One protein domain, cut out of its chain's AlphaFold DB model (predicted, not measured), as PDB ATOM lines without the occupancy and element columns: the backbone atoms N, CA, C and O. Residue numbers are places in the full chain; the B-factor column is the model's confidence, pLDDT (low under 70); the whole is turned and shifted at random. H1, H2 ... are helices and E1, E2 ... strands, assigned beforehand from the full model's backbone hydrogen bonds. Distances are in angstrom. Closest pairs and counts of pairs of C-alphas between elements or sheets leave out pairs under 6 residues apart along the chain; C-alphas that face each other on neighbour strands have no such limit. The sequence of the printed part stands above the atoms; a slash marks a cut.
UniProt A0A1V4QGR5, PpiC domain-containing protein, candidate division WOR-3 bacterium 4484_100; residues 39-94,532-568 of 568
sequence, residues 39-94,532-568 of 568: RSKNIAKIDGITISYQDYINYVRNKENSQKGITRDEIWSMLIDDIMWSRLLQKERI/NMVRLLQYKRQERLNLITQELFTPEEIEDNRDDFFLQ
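AT A GLANCE: This is residues 39 to 94 and 532 to 568 of the 568 residues of the protein "PpiC domain-containing protein" of candidate division WOR-3 bacterium 4484_100 (UniProt A0A1V4QGR5). A small sheet of three antiparallel strands forms a body with two helices, H1 and H2, that both graze it and stand nearly at right angles to each other; from this body the longest helix, H3, sticks out with residues 532 to 551 as a long arm. The last helix, H4, is a single short turn beside the sheet near the printed part's two ends, away from the arm. The printed part has 93 residues, with four named helices and three named strands in the order E1, E2, H1, H2, H3, E3, H4; the sheet's order is E2, E1, E3, and the class is mostly helix. The whole is loose, with a radius of gyration of the C-alphas of 17.2 A, and spans 58 by 31 by 26 A, the arm making much of the length.

IN THESE COORDINATES: Find C-alpha 42 at (-78.242, 52.704, -0.704); from there strand E1 runs to residue 46, 10.9 A. E2 follows at residues 49 to 52, 9.9 A, and E3 is far later in the chain, at residues 558 to 560, 5.9 A. Helix H1 takes residues 53 to 66, 20.0 A, and H2 residues 72 to 91, 28.2 A. Look for C-alpha 532 at (-71.686, 7.790, -27.429), where H3 begins; it reaches residue 553 after 31.4 A. H4, residues 563 to 566, measures 5.5 A and ends at C-alpha 566, (-82.978, 57.547, -11.133).

HOW THE PARTS SIT: Start at E1, the inner strand. E1 and E2 are a hairpin, antiparallel at 160 degrees, with N 46 and O 49 within hydrogen-bond range at 2.9 A. On the other side of E1, E3 is antiparallel at 160 degrees, with N 559 and O 45 at 2.8 A. H1 only grazes the sheet with residues 53 to 57, H2 with residues 79 to 87, and H4 with residues 563 to 566. H1 and H2 touch, closest at the C-alphas of Val 60 and Ile 75, 6.4 A, and are only just about perpendicular at 72 degrees. H2 touches H3 with residues 81 to 88 alone, closest at the C-alphas of Met 84 and Phe 553, 5.5 A, about perpendicular at 83 degrees. H3 is not on the sheet and is apart from H1 and H4. In H1, H2 and H3 every O i to N i+4 pair is within hydrogen-bond range; H4 is too short for one.

THE WHOLE: The farthest C-alphas, those of Arg 39 and Asn 532, are 59.6 A apart. Residues 95 to 531 are not printed, and C-alphas 94 and 532 are 37.2 A apart across this cut. The links that are printed whole are tight. Look for pLDDT under 70 at residues 39 to 41 and 566 to 568.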
ATOM      1  N   ARG A  39     -84.454  59.165   2.665       51.12
ATOM      2  CA  ARG A  39     -84.051  58.415   1.475       51.12
ATOM      3  C   ARG A  39     -83.128  57.301   1.948       51.12
ATOM      4  O   ARG A  39     -82.203  57.563   2.724       51.12
ATOM      5  N   SER A  40     -83.348  56.079   1.464       53.28
ATOM      6  CA  SER A  40     -82.286  55.078   1.495       53.28
ATOM      7  C   SER A  40     -81.037  55.735   0.901       53.28
ATOM      8  O   SER A  40     -81.114  56.354  -0.155       53.28
ATOM      9  N   LYS A  41     -79.893  55.672   1.586       68.94
ATOM     10  CA  LYS A  41     -78.604  56.098   1.003       68.94
ATOM     11  C   LYS A  41     -78.079  55.068  -0.008       68.94
ATOM     12  O   LYS A  41     -77.119  55.335  -0.730       68.94
ATOM     13  N   ASN A  42     -78.719  53.900  -0.041       87.56
ATOM     14  CA  ASN A  42     -78.242  52.704  -0.704       87.56
ATOM     15  C   ASN A  42     -79.123  52.382  -1.903       87.56
ATOM     16  O   ASN A  42     -80.346  52.281  -1.770       87.56
ATOM     17  N   ILE A  43     -78.478  52.222  -3.051       89.00
ATOM     18  CA  ILE A  43     -79.120  51.986  -4.337       89.00
ATOM     19  C   ILE A  43     -79.524  50.532  -4.524       89.00
ATOM     20  O   ILE A  43     -80.475  50.244  -5.241       89.00
ATOM     21  N   ALA A  44     -78.830  49.622  -3.849       91.44
ATOM     22  CA  ALA A  44     -79.201  48.228  -3.822       91.44
ATOM     23  C   ALA A  44     -78.613  47.497  -2.620       91.44
ATOM     24  O   ALA A  44     -77.673  47.972  -1.971       91.44
ATOM     25  N   LYS A  45     -79.160  46.314  -2.363       92.00
ATOM     26  CA  LYS A  45     -78.606  45.326  -1.447       92.00
ATOM     27  C   LYS A  45     -78.622  43.960  -2.126       92.00
ATOM     28  O   LYS A  45     -79.683  43.504  -2.534       92.00
ATOM     29  N   ILE A  46     -77.458  43.335  -2.255       92.00
ATOM     30  CA  ILE A  46     -77.280  42.031  -2.906       92.00
ATOM     31  C   ILE A  46     -76.690  41.087  -1.865       92.00
ATOM     32  O   ILE A  46     -75.578  41.319  -1.398       92.00
ATOM     33  N   ASP A  47     -77.449  40.079  -1.441       88.56
ATOM     34  CA  ASP A  47     -77.029  39.085  -0.439       88.56
ATOM     35  C   ASP A  47     -76.409  39.692   0.835       88.56
ATOM     36  O   ASP A  47     -75.396  39.232   1.364       88.56
ATOM     37  N   GLY A  48     -76.992  40.788   1.325       86.88
ATOM     38  CA  GLY A  48     -76.481  41.513   2.494       86.88
ATOM     39  C   GLY A  48     -75.464  42.616   2.182       86.88
ATOM     40  O   GLY A  48     -75.320  43.536   2.991       86.88
ATOM     41  N   ILE A  49     -74.820  42.592   1.012       90.12
ATOM     42  CA  ILE A  49     -73.863  43.615   0.573       90.12
ATOM     43  C   ILE A  49     -74.634  44.846   0.116       90.12
ATOM     44  O   ILE A  49     -75.434  44.806  -0.814       90.12
ATOM     45  N   THR A  50     -74.396  45.955   0.804       92.75
ATOM     46  CA  THR A  50     -75.075  47.222   0.550       92.75
ATOM     47  C   THR A  50     -74.262  48.063  -0.424       92.75
ATOM     48  O   THR A  50     -73.080  48.295  -0.193       92.75
ATOM     49  N   ILE A  51     -74.906  48.560  -1.478       93.25
ATOM     50  CA  ILE A  51     -74.285  49.407  -2.500       93.25
ATOM     51  C   ILE A  51     -74.800  50.827  -2.312       93.25
ATOM     52  O   ILE A  51     -76.008  51.069  -2.392       93.25
ATOM     53  N   SER A  52     -73.906  51.783  -2.053       92.06
ATOM     54  CA  SER A  52     -74.303  53.188  -1.982       92.06
ATOM     55  C   SER A  52     -74.565  53.753  -3.381       92.06
ATOM     56  O   SER A  52     -74.025  53.271  -4.379       92.06
ATOM     57  N   TYR A  53     -75.373  54.811  -3.470       87.25
ATOM     58  CA  TYR A  53     -75.551  55.530  -4.737       87.25
ATOM     59  C   TYR A  53     -74.216  56.015  -5.322       87.25
ATOM     60  O   TYR A  53     -73.982  55.897  -6.522       87.25
ATOM     61  N   GLN A  54     -73.313  56.512  -4.469       87.62
ATOM     62  CA  GLN A  54     -72.022  57.030  -4.909       87.62
ATOM     63  C   GLN A  54     -71.137  55.932  -5.509       87.62
ATOM     64  O   GLN A  54     -70.515  56.159  -6.548       87.62
ATOM     65  N   ASP A  55     -71.104  54.751  -4.888       91.62
ATOM     66  CA  ASP A  55     -70.312  53.619  -5.380       91.62
ATOM     67  C   ASP A  55     -70.821  53.151  -6.742       91.62
ATOM     68  O   ASP A  55     -70.028  52.938  -7.658       91.62
ATOM     69  N   TYR A  56     -72.144  53.079  -6.910       91.69
ATOM     70  CA  TYR A  56     -72.747  52.724  -8.188       91.69
ATOM     71  C   TYR A  56     -72.422  53.736  -9.288       91.69
ATOM     72  O   TYR A  56     -71.990  53.339 -10.365       91.69
ATOM     73  N   ILE A  57     -72.562  55.042  -9.031       89.38
ATOM     74  CA  ILE A  57     -72.235  56.072 -10.031       89.38
ATOM     75  C   ILE A  57     -70.750  56.051 -10.400       89.38
ATOM     76  O   ILE A  57     -70.402  56.222 -11.569       89.38
ATOM     77  N   ASN A  58     -69.867  55.823  -9.428       91.44
ATOM     78  CA  ASN A  58     -68.439  55.676  -9.695       91.44
ATOM     79  C   ASN A  58     -68.158  54.434 -10.556       91.44
ATOM     80  O   ASN A  58     -67.372  54.517 -11.501       91.44
ATOM     81  N   TYR A  59     -68.824  53.311 -10.268       93.19
ATOM     82  CA  TYR A  59     -68.721  52.081 -11.055       93.19
ATOM     83  C   TYR A  59     -69.213  52.291 -12.493       93.19
ATOM     84  O   TYR A  59     -68.487  51.976 -13.434       93.19
ATOM     85  N   VAL A  60     -70.391  52.902 -12.664       89.00
ATOM     86  CA  VAL A  60     -70.969  53.258 -13.970       89.00
ATOM     87  C   VAL A  60     -70.007  54.121 -14.771       89.00
ATOM     88  O   VAL A  60     -69.627  53.737 -15.871       89.00
ATOM     89  N   ARG A  61     -69.523  55.224 -14.189       89.06
ATOM     90  CA  ARG A  61     -68.592  56.135 -14.864       89.06
ATOM     91  C   ARG A  61     -67.312  55.426 -15.306       89.06
ATOM     92  O   ARG A  61     -66.830  55.663 -16.408       89.06
ATOM     93  N   ASN A  62     -66.749  54.561 -14.461       90.44
ATOM     94  CA  ASN A  62     -65.561  53.790 -14.830       90.44
ATOM     95  C   ASN A  62     -65.843  52.841 -16.001       90.44
ATOM     96  O   ASN A  62     -65.025  52.764 -16.918       90.44
ATOM     97  N   LYS A  63     -66.989  52.150 -15.995       90.75
ATOM     98  CA  LYS A  63     -67.366  51.231 -17.076       90.75
ATOM     99  C   LYS A  63     -67.641  51.969 -18.384       90.75
ATOM    100  O   LYS A  63     -67.039  51.592 -19.384       90.75
ATOM    101  N   GLU A  64     -68.418  53.049 -18.358       85.06
ATOM    102  CA  GLU A  64     -68.693  53.908 -19.523       85.06
ATOM    103  C   GLU A  64     -67.401  54.491 -20.126       85.06
ATOM    104  O   GLU A  64     -67.231  54.510 -21.343       85.06
ATOM    105  N   ASN A  65     -66.443  54.901 -19.285       84.19
ATOM    106  CA  ASN A  65     -65.140  55.390 -19.751       84.19
ATOM    107  C   ASN A  65     -64.280  54.284 -20.382       84.19
ATOM    108  O   ASN A  65     -63.511  54.551 -21.305       84.19
ATOM    109  N   SER A  66     -64.367  53.053 -19.869       81.94
ATOM    110  CA  SER A  66     -63.590  51.911 -20.369       81.94
ATOM    111  C   SER A  66     -64.203  51.246 -21.607       81.94
ATOM    112  O   SER A  66     -63.481  50.665 -22.417       81.94
ATOM    113  N   GLN A  67     -65.524  51.336 -21.767       82.12
ATOM    114  CA  GLN A  67     -66.284  50.669 -22.814       82.12
ATOM    115  C   GLN A  67     -67.411  51.592 -23.293       82.12
ATOM    116  O   GLN A  67     -68.388  51.814 -22.584       82.12
ATOM    117  N   LYS A  68     -67.284  52.112 -24.521       79.62
ATOM    118  CA  LYS A  68     -68.343  52.899 -25.173       79.62
ATOM    119  C   LYS A  68     -69.536  52.012 -25.555       79.62
ATOM    120  O   LYS A  68     -69.351  50.829 -25.852       79.62
ATOM    121  N   GLY A  69     -70.735  52.601 -25.546       73.44
ATOM    122  CA  GLY A  69     -71.971  51.959 -26.014       73.44
ATOM    123  C   GLY A  69     -72.483  50.829 -25.122       73.44
ATOM    124  O   GLY A  69     -73.281  50.015 -25.584       73.44
ATOM    125  N   ILE A  70     -71.995  50.750 -23.880       79.50
ATOM    126  CA  ILE A  70     -72.505  49.838 -22.858       79.50
ATOM    127  C   ILE A  70     -73.718  50.462 -22.167       79.50
ATOM    128  O   ILE A  70     -73.696  51.614 -21.736       79.50
ATOM    129  N   THR A  71     -74.787  49.690 -22.039       79.94
ATOM    130  CA  THR A  71     -76.017  50.142 -21.390       79.94
ATOM    131  C   THR A  71     -75.899  50.067 -19.867       79.94
ATOM    132  O   THR A  71     -75.188  49.232 -19.305       79.94
ATOM    133  N   ARG A  72     -76.670  50.891 -19.150       79.25
ATOM    134  CA  ARG A  72     -76.717  50.835 -17.676       79.25
ATOM    135  C   ARG A  72     -77.214  49.498 -17.125       79.25
ATOM    136  O   ARG A  72     -76.847  49.140 -16.007       79.25
ATOM    137  N   ASP A  73     -78.039  48.777 -17.883       80.31
ATOM    138  CA  ASP A  73     -78.494  47.436 -17.507       80.31
ATOM    139  C   ASP A  73     -77.356  46.411 -17.637       80.31
ATOM    140  O   ASP A  73     -77.173  45.602 -16.732       80.31
ATOM    141  N   GLU A  74     -76.522  46.501 -18.678       84.81
ATOM    142  CA  GLU A  74     -75.306  45.682 -18.788       84.81
ATOM    143  C   GLU A  74     -74.304  46.009 -17.675       84.81
ATOM    144  O   GLU A  74     -73.773  45.098 -17.044       84.81
ATOM    145  N   ILE A  75     -74.089  47.294 -17.370       90.44
ATOM    146  CA  ILE A  75     -73.242  47.706 -16.239       90.44
ATOM    147  C   ILE A  75     -73.787  47.145 -14.919       90.44
ATOM    148  O   ILE A  75     -73.015  46.716 -14.064       90.44
ATOM    149  N   TRP A  76     -75.108  47.149 -14.732       89.00
ATOM    150  CA  TRP A  76     -75.741  46.578 -13.547       89.00
ATOM    151  C   TRP A  76     -75.495  45.070 -13.433       89.00
ATOM    152  O   TRP A  76     -75.105  44.607 -12.364       89.00
ATOM    153  N   SER A  77     -75.637  44.320 -14.529       89.88
ATOM    154  CA  SER A  77     -75.272  42.901 -14.564       89.88
ATOM    155  C   SER A  77     -73.795  42.682 -14.224       89.88
ATOM    156  O   SER A  77     -73.492  41.846 -13.381       89.88
ATOM    157  N   MET A  78     -72.885  43.490 -14.779       92.06
ATOM    158  CA  MET A  78     -71.455  43.408 -14.449       92.06
ATOM    159  C   MET A  78     -71.173  43.686 -12.969       92.06
ATOM    160  O   MET A  78     -70.305  43.046 -12.379       92.06
ATOM    161  N   LEU A  79     -71.901  44.623 -12.357       93.56
ATOM    162  CA  LEU A  79     -71.765  44.918 -10.933       93.56
ATOM    163  C   LEU A  79     -72.211  43.736 -10.070       93.56
ATOM    164  O   LEU A  79     -71.520  43.399  -9.111       93.56
ATOM    165  N   ILE A  80     -73.343  43.108 -10.411       92.94
ATOM    166  CA  ILE A  80     -73.799  41.882  -9.744       92.94
ATOM    167  C   ILE A  80     -72.710  40.811  -9.864       92.94
ATOM    168  O   ILE A  80     -72.290  40.265  -8.846       92.94
ATOM    169  N   ASP A  81     -72.199  40.569 -11.072       91.69
ATOM    170  CA  ASP A  81     -71.158  39.568 -11.312       91.69
ATOM    171  C   ASP A  81     -69.894  39.846 -10.487       91.69
ATOM    172  O   ASP A  81     -69.358  38.942  -9.842       91.69
ATOM    173  N   ASP A  82     -69.418  41.095 -10.457       92.12
ATOM    174  CA  ASP A  82     -68.243  41.490  -9.673       92.12
ATOM    175  C   ASP A  82     -68.461  41.280  -8.165       92.12
ATOM    176  O   ASP A  82     -67.547  40.826  -7.467       92.12
ATOM    177  N   ILE A  83     -69.672  41.541  -7.665       93.50
ATOM    178  CA  ILE A  83     -70.049  41.286  -6.269       93.50
ATOM    179  C   ILE A  83     -70.069  39.786  -5.973       93.50
ATOM    180  O   ILE A  83     -69.499  39.364  -4.965       93.50
ATOM    181  N   MET A  84     -70.657  38.973  -6.852       93.75
ATOM    182  CA  MET A  84     -70.705  37.519  -6.680       93.75
ATOM    183  C   MET A  84     -69.303  36.902  -6.714       93.75
ATOM    184  O   MET A  84     -68.970  36.083  -5.855       93.75
ATOM    185  N   TRP A  85     -68.431  37.362  -7.620       92.81
ATOM    186  CA  TRP A  85     -67.016  36.981  -7.621       92.81
ATOM    187  C   TRP A  85     -66.324  37.368  -6.315       92.81
ATOM    188  O   TRP A  85     -65.647  36.536  -5.715       92.81
ATOM    189  N   SER A  86     -66.494  38.609  -5.855       91.50
ATOM    190  CA  SER A  86     -65.882  39.072  -4.608       91.50
ATOM    191  C   SER A  86     -66.337  38.233  -3.408       91.50
ATOM    192  O   SER A  86     -65.501  37.767  -2.629       91.50
ATOM    193  N   ARG A  87     -67.643  37.952  -3.313       91.50
ATOM    194  CA  ARG A  87     -68.238  37.104  -2.272       91.50
ATOM    195  C   ARG A  87     -67.659  35.691  -2.306       91.50
ATOM    196  O   ARG A  87     -67.257  35.186  -1.259       91.50
ATOM    197  N   LEU A  88     -67.591  35.069  -3.485       91.50
ATOM    198  CA  LEU A  88     -67.032  33.727  -3.659       91.50
ATOM    199  C   LEU A  88     -65.572  33.671  -3.199       91.50
ATOM    200  O   LEU A  88     -65.213  32.836  -2.370       91.50
ATOM    201  N   LEU A  89     -64.740  34.590  -3.694       93.88
ATOM    202  CA  LEU A  89     -63.316  34.638  -3.368       93.88
ATOM    203  C   LEU A  89     -63.081  34.872  -1.872       93.88
ATOM    204  O   LEU A  89     -62.218  34.229  -1.280       93.88
ATOM    205  N   GLN A  90     -63.873  35.743  -1.239       92.19
ATOM    206  CA  GLN A  90     -63.778  36.001   0.197       92.19
ATOM    207  C   GLN A  90     -64.217  34.788   1.028       92.19
ATOM    208  O   GLN A  90     -63.530  34.416   1.982       92.19
ATOM    209  N   LYS A  91     -65.348  34.170   0.671       91.88
ATOM    210  CA  LYS A  91     -65.906  33.007   1.372       91.88
ATOM    211  C   LYS A  91     -64.945  31.820   1.334       91.88
ATOM    212  O   LYS A  91     -64.661  31.238   2.379       91.88
ATOM    213  N   GLU A  92     -64.405  31.523   0.155       92.38
ATOM    214  CA  GLU A  92     -63.478  30.407  -0.068       92.38
ATOM    215  C   GLU A  92     -62.015  30.772   0.233       92.38
ATOM    216  O   GLU A  92     -61.123  29.932   0.124       92.38
ATOM    217  N   ARG A  93     -61.754  32.023   0.644       94.81
ATOM    218  CA  ARG A  93     -60.421  32.555   0.979       94.81
ATOM    219  C   ARG A  93     -59.409  32.380  -0.159       94.81
ATOM    220  O   ARG A  93     -58.237  32.088   0.074       94.81
ATOM    221  N   ILE A  94     -59.867  32.566  -1.394       94.94
ATOM    222  CA  ILE A  94     -59.035  32.497  -2.594       94.94
ATOM    223  C   ILE A  94     -58.410  33.872  -2.818       94.94
ATOM    224  O   ILE A  94     -59.094  34.840  -3.152       94.94
ATOM    225  N   ASN A 532     -70.460   7.097 -27.829       81.25
ATOM    226  CA  ASN A 532     -71.686   7.790 -27.429       81.25
ATOM    227  C   ASN A 532     -71.758   7.929 -25.906       81.25
ATOM    228  O   ASN A 532     -72.157   8.978 -25.396       81.25
ATOM    229  N   MET A 533     -71.308   6.904 -25.182       82.44
ATOM    230  CA  MET A 533     -71.263   6.905 -23.719       82.44
ATOM    231  C   MET A 533     -70.240   7.911 -23.173       82.44
ATOM    232  O   MET A 533     -70.528   8.618 -22.208       82.44
ATOM    233  N   VAL A 534     -69.084   8.073 -23.831       83.19
ATOM    234  CA  VAL A 534     -68.114   9.135 -23.486       83.19
ATOM    235  C   VAL A 534     -68.740  10.522 -23.652       83.19
ATOM    236  O   VAL A 534     -68.582  11.385 -22.783       83.19
ATOM    237  N   ARG A 535     -69.501  10.735 -24.735       85.19
ATOM    238  CA  ARG A 535     -70.204  12.003 -24.977       85.19
ATOM    239  C   ARG A 535     -71.242  12.297 -23.893       85.19
ATOM    240  O   ARG A 535     -71.383  13.451 -23.495       85.19
ATOM    241  N   LEU A 536     -71.950  11.279 -23.399       82.88
ATOM    242  CA  LEU A 536     -72.880  11.441 -22.281       82.88
ATOM    243  C   LEU A 536     -72.161  11.918 -21.018       82.88
ATOM    244  O   LEU A 536     -72.624  12.869 -20.392       82.88
ATOM    245  N   LEU A 537     -71.051  11.275 -20.643       86.12
ATOM    246  CA  LEU A 537     -70.294  11.671 -19.452       86.12
ATOM    247  C   LEU A 537     -69.828  13.125 -19.564       86.12
ATOM    248  O   LEU A 537     -70.015  13.905 -18.636       86.12
ATOM    249  N   GLN A 538     -69.302  13.525 -20.724       86.12
ATOM    250  CA  GLN A 538     -68.923  14.918 -20.982       86.12
ATOM    251  C   GLN A 538     -70.110  15.879 -20.852       86.12
ATOM    252  O   GLN A 538     -69.991  16.910 -20.194       86.12
ATOM    253  N   TYR A 539     -71.262  15.524 -21.423       86.94
ATOM    254  CA  TYR A 539     -72.482  16.318 -21.301       86.94
ATOM    255  C   TYR A 539     -72.920  16.467 -19.837       86.94
ATOM    256  O   TYR A 539     -73.172  17.579 -19.386       86.94
ATOM    257  N   LYS A 540     -72.930  15.376 -19.060       85.56
ATOM    258  CA  LYS A 540     -73.281  15.406 -17.630       85.56
ATOM    259  C   LYS A 540     -72.324  16.269 -16.805       85.56
ATOM    260  O   LYS A 540     -72.776  16.981 -15.911       85.56
ATOM    261  N   ARG A 541     -71.028  16.258 -17.124       86.44
ATOM    262  CA  ARG A 541     -70.031  17.134 -16.484       86.44
ATOM    263  C   ARG A 541     -70.272  18.605 -16.816       86.44
ATOM    264  O   ARG A 541     -70.211  19.442 -15.920       86.44
ATOM    265  N   GLN A 542     -70.588  18.916 -18.075       87.81
ATOM    266  CA  GLN A 542     -70.909  20.283 -18.489       87.81
ATOM    267  C   GLN A 542     -72.189  20.794 -17.818       87.81
ATOM    268  O   GLN A 542     -72.199  21.908 -17.305       87.81
ATOM    269  N   GLU A 543     -73.242  19.977 -17.772       88.12
ATOM    270  CA  GLU A 543     -74.490  20.292 -17.064       88.12
ATOM    271  C   GLU A 543     -74.229  20.587 -15.583       88.12
ATOM    272  O   GLU A 543     -74.656  21.618 -15.073       88.12
ATOM    273  N   ARG A 544     -73.458  19.729 -14.900       87.25
ATOM    274  CA  ARG A 544     -73.076  19.945 -13.498       87.25
ATOM    275  C   ARG A 544     -72.307  21.253 -13.311       87.25
ATOM    276  O   ARG A 544     -72.614  22.004 -12.391       87.25
ATOM    277  N   LEU A 545     -71.327  21.535 -14.170       88.38
ATOM    278  CA  LEU A 545     -70.562  22.781 -14.109       88.38
ATOM    279  C   LEU A 545     -71.463  24.006 -14.315       88.38
ATOM    280  O   LEU A 545     -71.314  24.996 -13.600       88.38
ATOM    281  N   ASN A 546     -72.412  23.929 -15.252       88.50
ATOM    282  CA  ASN A 546     -73.382  24.992 -15.497       88.50
ATOM    283  C   ASN A 546     -74.263  25.233 -14.266       88.50
ATOM    284  O   ASN A 546     -74.412  26.382 -13.867       88.50
ATOM    285  N   LEU A 547     -74.783  24.173 -13.636       88.19
ATOM    286  CA  LEU A 547     -75.603  24.274 -12.422       88.19
ATOM    287  C   LEU A 547     -74.822  24.886 -11.256       88.19
ATOM    288  O   LEU A 547     -75.287  25.850 -10.657       88.19
ATOM    289  N   ILE A 548     -73.607  24.394 -10.988       87.56
ATOM    290  CA  ILE A 548     -72.737  24.946  -9.936       87.56
ATOM    291  C   ILE A 548     -72.456  26.428 -10.203       87.56
ATOM    292  O   ILE A 548     -72.549  27.254  -9.301       87.56
ATOM    293  N   THR A 549     -72.124  26.782 -11.445       86.94
ATOM    294  CA  THR A 549     -71.845  28.176 -11.815       86.94
ATOM    295  C   THR A 549     -73.093  29.038 -11.643       86.94
ATOM    296  O   THR A 549     -73.019  30.116 -11.066       86.94
ATOM    297  N   GLN A 550     -74.254  28.559 -12.083       87.38
ATOM    298  CA  GLN A 550     -75.509  29.281 -11.927       87.38
ATOM    299  C   GLN A 550     -75.830  29.535 -10.451       87.38
ATOM    300  O   GLN A 550     -76.146  30.665 -10.098       87.38
ATOM    301  N   GLU A 551     -75.708  28.530  -9.585       86.31
ATOM    302  CA  GLU A 551     -75.952  28.683  -8.146       86.31
ATOM    303  C   GLU A 551     -74.951  29.634  -7.475       86.31
ATOM    304  O   GLU A 551     -75.337  30.421  -6.617       86.31
ATOM    305  N   LEU A 552     -73.675  29.605  -7.872       87.44
ATOM    306  CA  LEU A 552     -72.642  30.459  -7.276       87.44
ATOM    307  C   LEU A 552     -72.714  31.923  -7.720       87.44
ATOM    308  O   LEU A 552     -72.267  32.793  -6.975       87.44
ATOM    309  N   PHE A 553     -73.227  32.195  -8.923       88.38
ATOM    310  CA  PHE A 553     -73.267  33.539  -9.515       88.38
ATOM    311  C   PHE A 553     -74.672  34.140  -9.604       88.38
ATOM    312  O   PHE A 553     -74.820  35.269 -10.063       88.38
ATOM    313  N   THR A 554     -75.699  33.435  -9.127       87.75
ATOM    314  CA  THR A 554     -77.042  33.999  -8.959       87.75
ATOM    315  C   THR A 554     -77.215  34.445  -7.510       87.75
ATOM    316  O   THR A 554     -77.107  33.605  -6.616       87.75
ATOM    317  N   PRO A 555     -77.494  35.732  -7.245       88.50
ATOM    318  CA  PRO A 555     -77.778  36.181  -5.888       88.50
ATOM    319  C   PRO A 555     -79.028  35.510  -5.303       88.50
ATOM    320  O   PRO A 555     -80.012  35.289  -6.011       88.50
ATOM    321  N   GLU A 556     -79.009  35.235  -4.001       87.00
ATOM    322  CA  GLU A 556     -80.144  34.664  -3.264       87.00
ATOM    323  C   GLU A 556     -81.221  35.732  -2.997       87.00
ATOM    324  O   GLU A 556     -82.419  35.475  -3.133       87.00
ATOM    325  N   GLU A 557     -80.798  36.948  -2.642       86.75
ATOM    326  CA  GLU A 557     -81.655  38.102  -2.381       86.75
ATOM    327  C   GLU A 557     -81.099  39.358  -3.070       86.75
ATOM    328  O   GLU A 557     -79.951  39.758  -2.863       86.75
ATOM    329  N   ILE A 558     -81.949  40.028  -3.855       88.12
ATOM    330  CA  ILE A 558     -81.652  41.329  -4.461       88.12
ATOM    331  C   ILE A 558     -82.753  42.313  -4.080       88.12
ATOM    332  O   ILE A 558     -83.918  42.149  -4.445       88.12
ATOM    333  N   GLU A 559     -82.368  43.377  -3.386       88.81
ATOM    334  CA  GLU A 559     -83.165  44.589  -3.245       88.81
ATOM    335  C   GLU A 559     -82.608  45.632  -4.219       88.81
ATOM    336  O   GLU A 559     -81.622  46.303  -3.919       88.81
ATOM    337  N   ASP A 560     -83.213  45.753  -5.401       88.44
ATOM    338  CA  ASP A 560     -82.870  46.794  -6.375       88.44
ATOM    339  C   ASP A 560     -83.718  48.045  -6.103       88.44
ATOM    340  O   ASP A 560     -84.938  48.043  -6.290       88.44
ATOM    341  N   ASN A 561     -83.075  49.108  -5.622       87.19
ATOM    342  CA  ASN A 561     -83.702  50.400  -5.355       87.19
ATOM    343  C   ASN A 561     -83.208  51.474  -6.332       87.19
ATOM    344  O   ASN A 561     -83.367  52.652  -6.031       87.19
ATOM    345  N   ARG A 562     -82.613  51.117  -7.487       84.12
ATOM    346  CA  ARG A 562     -82.163  52.091  -8.510       84.12
ATOM    347  C   ARG A 562     -83.267  53.068  -8.898       84.12
ATOM    348  O   ARG A 562     -83.015  54.252  -9.113       84.12
ATOM    349  N   ASP A 563     -84.488  52.567  -8.871       72.62
ATOM    350  CA  ASP A 563     -85.723  53.317  -8.971       72.62
ATOM    351  C   ASP A 563     -85.747  54.536  -8.017       72.62
ATOM    352  O   ASP A 563     -85.915  55.685  -8.401       72.62
ATOM    353  N   ASP A 564     -85.438  54.393  -6.742       74.38
ATOM    354  CA  ASP A 564     -85.587  55.529  -5.825       74.38
ATOM    355  C   ASP A 564     -84.586  56.693  -6.090       74.38
ATOM    356  O   ASP A 564     -84.742  57.784  -5.525       74.38
ATOM    357  N   PHE A 565     -83.595  56.490  -6.974       71.19
ATOM    358  CA  PHE A 565     -82.526  57.443  -7.303       71.19
ATOM    359  C   PHE A 565     -82.545  57.972  -8.738       71.19
ATOM    360  O   PHE A 565     -82.137  59.112  -8.945       71.19
ATOM    361  N   PHE A 566     -82.959  57.163  -9.714       64.31
ATOM    362  CA  PHE A 566     -82.978  57.547 -11.133       64.31
ATOM    363  C   PHE A 566     -84.374  57.904 -11.654       64.31
ATOM    364  O   PHE A 566     -84.509  58.209 -12.833       64.31
ATOM    365  N   LEU A 567     -85.398  57.852 -10.797       52.88
ATOM    366  CA  LEU A 567     -86.781  58.231 -11.115       52.88
ATOM    367  C   LEU A 567     -87.117  59.676 -10.663       52.88
ATOM    368  O   LEU A 567     -88.243  59.914 -10.218       52.88
ATOM    369  N   GLN A 568     -86.155  60.612 -10.639       42.16
ATOM    370  CA  GLN A 568     -86.367  61.982 -10.129       42.16
ATOM    371  C   GLN A 568     -85.736  63.080 -10.960       42.16
ATOM    372  O   GLN A 568     -84.553  62.908 -11.328       42.16
TER     373      GLN A 568